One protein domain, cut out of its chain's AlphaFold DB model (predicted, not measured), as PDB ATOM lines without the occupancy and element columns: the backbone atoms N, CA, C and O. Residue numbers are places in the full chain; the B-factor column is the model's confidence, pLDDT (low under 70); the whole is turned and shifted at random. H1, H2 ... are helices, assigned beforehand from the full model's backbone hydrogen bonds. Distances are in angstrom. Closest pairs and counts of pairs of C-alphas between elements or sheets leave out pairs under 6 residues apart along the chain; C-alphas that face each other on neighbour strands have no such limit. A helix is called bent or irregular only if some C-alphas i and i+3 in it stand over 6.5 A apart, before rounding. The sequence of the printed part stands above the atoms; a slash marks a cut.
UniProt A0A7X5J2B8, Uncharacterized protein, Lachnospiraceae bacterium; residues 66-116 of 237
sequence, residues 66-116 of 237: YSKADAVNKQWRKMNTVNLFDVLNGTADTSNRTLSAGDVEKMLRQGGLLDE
ATOM      1  N   TYR A  66      35.417  34.588  10.013       63.53
ATOM      2  CA  TYR A  66      35.847  35.402   8.878       63.53
ATOM      3  C   TYR A  66      36.449  34.508   7.811       63.53
ATOM      4  O   TYR A  66      37.497  33.878   7.980       63.53
ATOM      5  N   SER A  67      35.765  34.453   6.680       73.81
ATOM      6  CA  SER A  67      36.085  33.520   5.625       73.81
ATOM      7  C   SER A  67      36.832  34.198   4.483       73.81
ATOM      8  O   SER A  67      36.795  35.411   4.263       73.81
ATOM      9  N   LYS A  68      37.452  33.369   3.643       78.94
ATOM     10  CA  LYS A  68      37.945  33.804   2.334       78.94
ATOM     11  C   LYS A  68      36.849  34.484   1.500       78.94
ATOM     12  O   LYS A  68      37.153  35.413   0.757       78.94
ATOM     13  N   ALA A  69      35.595  34.040   1.615       74.81
ATOM     14  CA  ALA A  69      34.484  34.658   0.898       74.81
ATOM     15  C   ALA A  69      34.225  36.090   1.390       74.81
ATOM     16  O   ALA A  69      33.957  36.966   0.570       74.81
ATOM     17  N   ASP A  70      34.392  36.355   2.686       74.56
ATOM     18  CA  ASP A  70      34.256  37.699   3.256       74.56
ATOM     19  C   ASP A  70      35.366  38.635   2.776       74.56
ATOM     20  O   ASP A  70      35.087  39.778   2.410       74.56
ATOM     21  N   ALA A  71      36.607  38.144   2.691       73.69
ATOM     22  CA  ALA A  71      37.732  38.899   2.135       73.69
ATOM     23  C   ALA A  71      37.509  39.266   0.660       73.69
ATOM     24  O   ALA A  71      37.662  40.424   0.268       73.69
ATOM     25  N   VAL A  72      37.085  38.291  -0.151       76.62
ATOM     26  CA  VAL A  72      36.769  38.499  -1.571       76.62
ATOM     27  C   VAL A  72      35.603  39.474  -1.731       76.62
ATOM     28  O   VAL A  72      35.674  40.385  -2.551       76.62
ATOM     29  N   ASN A  73      34.547  39.336  -0.927       77.31
ATOM     30  CA  ASN A  73      33.393  40.230  -0.969       77.31
ATOM     31  C   ASN A  73      33.767  41.654  -0.533       77.31
ATOM     32  O   ASN A  73      33.342  42.624  -1.160       77.31
ATOM     33  N   LYS A  74      34.613  41.805   0.495       76.25
ATOM     34  CA  LYS A  74      35.144  43.109   0.912       76.25
ATOM     35  C   LYS A  74      35.923  43.771  -0.228       76.25
ATOM     36  O   LYS A  74      35.661  44.934  -0.536       76.25
ATOM     37  N   GLN A  75      36.810  43.031  -0.894       75.94
ATOM     38  CA  GLN A  75      37.563  43.538  -2.045       75.94
ATOM     39  C   GLN A  75      36.649  43.876  -3.233       75.94
ATOM     40  O   GLN A  75      36.801  44.925  -3.854       75.94
ATOM     41  N   TRP A  76      35.658  43.032  -3.521       80.19
ATOM     42  CA  TRP A  76      34.680  43.277  -4.579       80.19
ATOM     43  C   TRP A  76      33.880  44.559  -4.325       80.19
ATOM     44  O   TRP A  76      33.751  45.390  -5.223       80.19
ATOM     45  N   ARG A  77      33.408  44.774  -3.088       76.50
ATOM     46  CA  ARG A  77      32.719  46.013  -2.691       76.50
ATOM     47  C   ARG A  77      33.613  47.234  -2.864       76.50
ATOM     48  O   ARG A  77      33.141  48.244  -3.375       76.50
ATOM     49  N   LYS A  78      34.893  47.139  -2.492       74.06
ATOM     50  CA  LYS A  78      35.872  48.215  -2.700       74.06
ATOM     51  C   LYS A  78      35.975  48.588  -4.184       74.06
ATOM     52  O   LYS A  78      35.804  49.752  -4.520       74.06
ATOM     53  N   MET A  79      36.181  47.608  -5.065       72.81
ATOM     54  CA  MET A  79      36.308  47.835  -6.516       72.81
ATOM     55  C   MET A  79      35.034  48.391  -7.169       72.81
ATOM     56  O   MET A  79      35.104  49.007  -8.229       72.81
ATOM     57  N   ASN A  80      33.878  48.154  -6.546       73.56
ATOM     58  CA  ASN A  80      32.565  48.580  -7.029       73.56
ATOM     59  C   ASN A  80      32.016  49.816  -6.306       73.56
ATOM     60  O   ASN A  80      30.891  50.245  -6.582       73.56
ATOM     61  N   THR A  81      32.778  50.387  -5.372       71.81
ATOM     62  CA  THR A  81      32.384  51.618  -4.692       71.81
ATOM     63  C   THR A  81      32.521  52.775  -5.672       71.81
ATOM     64  O   THR A  81      33.615  53.072  -6.140       71.81
ATOM     65  N   VAL A  82      31.402  53.432  -5.973       66.44
ATOM     66  CA  VAL A  82      31.353  54.614  -6.839       66.44
ATOM     67  C   VAL A  82      31.036  55.850  -6.010       66.44
ATOM     68  O   VAL A  82      30.181  55.815  -5.122       66.44
ATOM     69  N   ASN A  83      31.701  56.960  -6.310       66.81
ATOM     70  CA  ASN A  83      31.340  58.252  -5.748       66.81
ATOM     71  C   ASN A  83      30.056  58.753  -6.426       66.81
ATOM     72  O   ASN A  83      29.978  58.825  -7.653       66.81
ATOM     73  N   LEU A  84      29.045  59.116  -5.631       66.56
ATOM     74  CA  LEU A  84      27.775  59.625  -6.148       66.56
ATOM     75  C   LEU A  84      27.963  60.891  -6.998       66.56
ATOM     76  O   LEU A  84      27.278  61.044  -8.005       66.56
ATOM     77  N   PHE A  85      28.900  61.772  -6.642       64.62
ATOM     78  CA  PHE A  85      29.181  62.976  -7.425       64.62
ATOM     79  C   PHE A  85      29.770  62.643  -8.798       64.62
ATOM     80  O   PHE A  85      29.361  63.245  -9.785       64.62
ATOM     81  N   ASP A  86      30.638  61.635  -8.895       70.38
ATOM     82  CA  ASP A  86      31.191  61.192 -10.182       70.38
ATOM     83  C   ASP A  86      30.109  60.554 -11.060       70.38
ATOM     84  O   ASP A  86      30.104  60.720 -12.279       70.38
ATOM     85  N   VAL A  87      29.142  59.862 -10.448       73.81
ATOM     86  CA  VAL A  87      27.975  59.326 -11.164       73.81
ATOM     87  C   VAL A  87      27.117  60.465 -11.708       73.81
ATOM     88  O   VAL A  87      26.740  60.440 -12.878       73.81
ATOM     89  N   LEU A  88      26.834  61.477 -10.884       74.94
ATOM     90  CA  LEU A  88      26.052  62.651 -11.286       74.94
ATOM     91  C   LEU A  88      26.756  63.472 -12.376       74.94
ATOM     92  O   LEU A  88      26.086  64.038 -13.236       74.94
ATOM     93  N   ASN A  89      28.089  63.490 -12.373       79.69
ATOM     94  CA  ASN A  89      28.909  64.187 -13.363       79.69
ATOM     95  C   ASN A  89      29.225  63.339 -14.608       79.69
ATOM     96  O   ASN A  89      29.873  63.830 -15.530       79.69
ATOM     97  N   GLY A  90      28.789  62.074 -14.657       78.88
ATOM     98  CA  GLY A  90      29.061  61.162 -15.772       78.88
ATOM     99  C   GLY A  90      30.525  60.718 -15.893       78.88
ATOM    100  O   GLY A  90      30.918  60.214 -16.941       78.88
ATOM    101  N   THR A  91      31.331  60.902 -14.846       77.00
ATOM    102  CA  THR A  91      32.768  60.580 -14.805       77.00
ATOM    103  C   THR A  91      33.084  59.319 -14.006       77.00
ATOM    104  O   THR A  91      34.247  58.929 -13.925       77.00
ATOM    105  N   ALA A  92      32.080  58.679 -13.400       73.12
ATOM    106  CA  ALA A  92      32.289  57.482 -12.595       73.12
ATOM    107  C   ALA A  92      32.859  56.323 -13.423       73.12
ATOM    108  O   ALA A  92      32.265  55.898 -14.419       73.12
ATOM    109  N   ASP A  93      33.961  55.746 -12.943       68.62
ATOM    110  CA  ASP A  93      34.444  54.468 -13.448       68.62
ATOM    111  C   ASP A  93      33.466  53.356 -13.040       68.62
ATOM    112  O   ASP A  93      33.212  53.096 -11.862       68.62
ATOM    113  N   THR A  94      32.874  52.718 -14.045       73.44
ATOM    114  CA  THR A  94      31.916  51.617 -13.883       73.44
ATOM    115  C   THR A  94      32.428  50.308 -14.475       73.44
ATOM    116  O   THR A  94      31.687  49.325 -14.498       73.44
ATOM    117  N   SER A  95      33.691  50.265 -14.913       70.31
ATOM    118  CA  SER A  95      34.309  49.106 -15.568       70.31
ATOM    119  C   SER A  95      34.249  47.833 -14.715       70.31
ATOM    120  O   SER A  95      34.034  46.743 -15.240       70.31
ATOM    121  N   ASN A  96      34.330  47.977 -13.390       71.00
ATOM    122  CA  ASN A  96      34.306  46.864 -12.442       71.00
ATOM    123  C   ASN A  96      32.896  46.324 -12.126       71.00
ATOM    124  O   ASN A  96      32.791  45.274 -11.492       71.00
ATOM    125  N   ARG A  97      31.815  46.987 -12.577       70.69
ATOM    126  CA  ARG A  97      30.420  46.611 -12.243       70.69
ATOM    127  C   ARG A  97      29.991  45.238 -12.739       70.69
ATOM    128  O   ARG A  97      29.018  44.687 -12.231       70.69
ATOM    129  N   THR A  98      30.675  44.707 -13.744       72.94
ATOM    130  CA  THR A  98      30.395  43.384 -14.310       72.94
ATOM    131  C   THR A  98      31.207  42.272 -13.655       72.94
ATOM    132  O   THR A  98      30.893  41.104 -13.876       72.94
ATOM    133  N   LEU A  99      32.217  42.605 -12.842       78.44
ATOM    134  CA  LEU A  99      33.027  41.610 -12.148       78.44
ATOM    135  C   LEU A  99      32.180  40.914 -11.088       78.44
ATOM    136  O   LEU A  99      31.549  41.560 -10.251       78.44
ATOM    137  N   SER A 100      32.195  39.588 -11.086       82.00
ATOM    138  CA  SER A 100      31.655  38.794  -9.988       82.00
ATOM    139  C   SER A 100      32.664  38.690  -8.840       82.00
ATOM    140  O   SER A 100      33.863  38.927  -9.004       82.00
ATOM    141  N   ALA A 101      32.207  38.252  -7.664       76.12
ATOM    142  CA  ALA A 101      33.112  37.877  -6.577       76.12
ATOM    143  C   ALA A 101      34.109  36.777  -7.010       76.12
ATOM    144  O   ALA A 101      35.265  36.793  -6.597       76.12
ATOM    145  N   GLY A 102      33.693  35.856  -7.888       81.44
ATOM    146  CA  GLY A 102      34.575  34.826  -8.446       81.44
ATOM    147  C   GLY A 102      35.682  35.401  -9.336       81.44
ATOM    148  O   GLY A 102      36.821  34.937  -9.268       81.44
ATOM    149  N   ASP A 103      35.380  36.448 -10.108       82.06
ATOM    150  CA  ASP A 103      36.376  37.147 -10.928       82.06
ATOM    151  C   ASP A 103      37.398  37.869 -10.049       82.06
ATOM    152  O   ASP A 103      38.600  37.743 -10.274       82.06
ATOM    153  N   VAL A 104      36.936  38.528  -8.982       80.25
ATOM    154  CA  VAL A 104      37.817  39.167  -7.992       80.25
ATOM    155  C   VAL A 104      38.710  38.139  -7.300       80.25
ATOM    156  O   VAL A 104      39.904  38.378  -7.151       80.25
ATOM    157  N   GLU A 105      38.185  36.969  -6.925       81.56
ATOM    158  CA  GLU A 105      39.018  35.898  -6.370       81.56
ATOM    159  C   GLU A 105      40.105  35.457  -7.360       81.56
ATOM    160  O   GLU A 105      41.263  35.274  -6.980       81.56
ATOM    161  N   LYS A 106      39.750  35.289  -8.637       83.56
ATOM    162  CA  LYS A 106      40.705  34.908  -9.678       83.56
ATOM    163  C   LYS A 106      41.788  35.972  -9.852       83.56
ATOM    164  O   LYS A 106      42.959  35.613  -9.915       83.56
ATOM    165  N   MET A 107      41.417  37.252  -9.854       79.75
ATOM    166  CA  MET A 107      42.359  38.373  -9.915       79.75
ATOM    167  C   MET A 107      43.285  38.402  -8.690       79.75
ATOM    168  O   MET A 107      44.494  38.521  -8.846       79.75
ATOM    169  N   LEU A 108      42.752  38.195  -7.480       77.94
ATOM    170  CA  LEU A 108      43.551  38.098  -6.250       77.94
ATOM    171  C   LEU A 108      44.590  36.968  -6.315       77.94
ATOM    172  O   LEU A 108      45.709  37.133  -5.841       77.94
ATOM    173  N   ARG A 109      44.241  35.824  -6.918       78.75
ATOM    174  CA  ARG A 109      45.166  34.693  -7.108       78.75
ATOM    175  C   ARG A 109      46.229  34.950  -8.172       78.75
ATOM    176  O   ARG A 109      47.291  34.342  -8.112       78.75
ATOM    177  N   GLN A 110      45.915  35.779  -9.163       80.69
ATOM    178  CA  GLN A 110      46.806  36.104 -10.275       80.69
ATOM    179  C   GLN A 110      47.818  37.213  -9.928       80.69
ATOM    180  O   GLN A 110      48.768  37.392 -10.684       80.69
ATOM    181  N   GLY A 111      47.666  37.886  -8.779       67.44
ATOM    182  CA  GLY A 111      48.537  38.984  -8.330       67.44
ATOM    183  C   GLY A 111      48.139  40.342  -8.924       67.44
ATOM    184  O   GLY A 111      47.202  40.428  -9.717       67.44
ATOM    185  N   GLY A 112      48.798  41.433  -8.517       66.81
ATOM    186  CA  GLY A 112      48.559  42.776  -9.068       66.81
ATOM    187  C   GLY A 112      47.453  43.566  -8.370       66.81
ATOM    188  O   GLY A 112      47.609  44.751  -8.101       66.81
ATOM    189  N   LEU A 113      46.333  42.920  -8.022       69.88
ATOM    190  CA  LEU A 113      45.157  43.620  -7.478       69.88
ATOM    191  C   LEU A 113      45.382  44.230  -6.080       69.88
ATOM    192  O   LEU A 113      44.664  45.143  -5.669       69.88
ATOM    193  N   LEU A 114      46.344  43.693  -5.331       69.88
ATOM    194  CA  LEU A 114      46.717  44.172  -4.002       69.88
ATOM    195  C   LEU A 114      48.127  44.762  -3.989       69.88
ATOM    196  O   LEU A 114      48.652  44.970  -2.903       69.88
ATOM    197  N   ASP A 115      48.752  45.022  -5.129       71.75
ATOM    198  CA  ASP A 115      50.168  45.401  -5.125       71.75
ATOM    199  C   ASP A 115      50.340  46.890  -4.786       71.75
ATOM    200  O   ASP A 115      51.356  47.285  -4.219       71.75
ATOM    201  N   GLU A 116      49.303  47.699  -5.030       81.50
ATOM    202  CA  GLU A 116      49.286  49.144  -4.802       81.50
ATOM    203  C   GLU A 116      48.371  49.595  -3.646       81.50
ATOM    204  O   GLU A 116      47.556  48.837  -3.104       81.50
TER     205      GLU A 116
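What this domain is: This is residues 66 to 116 of the 237 residues of an uncharacterized protein of Lachnospiraceae bacterium (UniProt A0A7X5J2B8). Two helices, H1 and H4, cross at about a right angle, and between them the chain runs out in a loop with short H2 at its far tip and folds back through H3. Residues 85 to 90 stick out. The printed part has 51 residues with four named helices, H1 to H4 in chain order, and no named strand: all helix, loose, radius of gyration of the C-alphas 12.3 A, elongated with spans of 35 by 22 by 20 A.

How they stand to each other: H1, residues 68 to 79, touches H4, residues 101 to 110, with its residues 72 to 76 alone; they stand about perpendicular at 85 degrees, and their closest C-alphas, of Val 72 and Glu 105, are 5.9 A apart. H3, residues 95 to 98, is close to H1 but not clearly touching; their closest C-alphas, of Met 79 and Asn 96, are 6.3 A apart. H2, residues 84 to 88, is apart from H1, H3 and H4. Every O i to N i+4 pair is within hydrogen-bond range in H1, H2 and H4; H3 is too short for one.

Where its parts are: H1 begins at C-alpha 68 (37.945, 33.804, 2.334) and measures 16.7 A. H4 measures 14.3 A and ends at C-alpha 110 (46.806, 36.104, -10.275). H3 is irregular, with C-alphas 95 and 98 7.0 A apart.

The domain as a whole: The C-alphas farthest apart, of Tyr 66 and Asn 89, are 37.0 A apart. The printed part has no cut and no long link. Its mean pLDDT is 74.6, with residues 66, 82 to 85, 93 and 111 to 114 under 70.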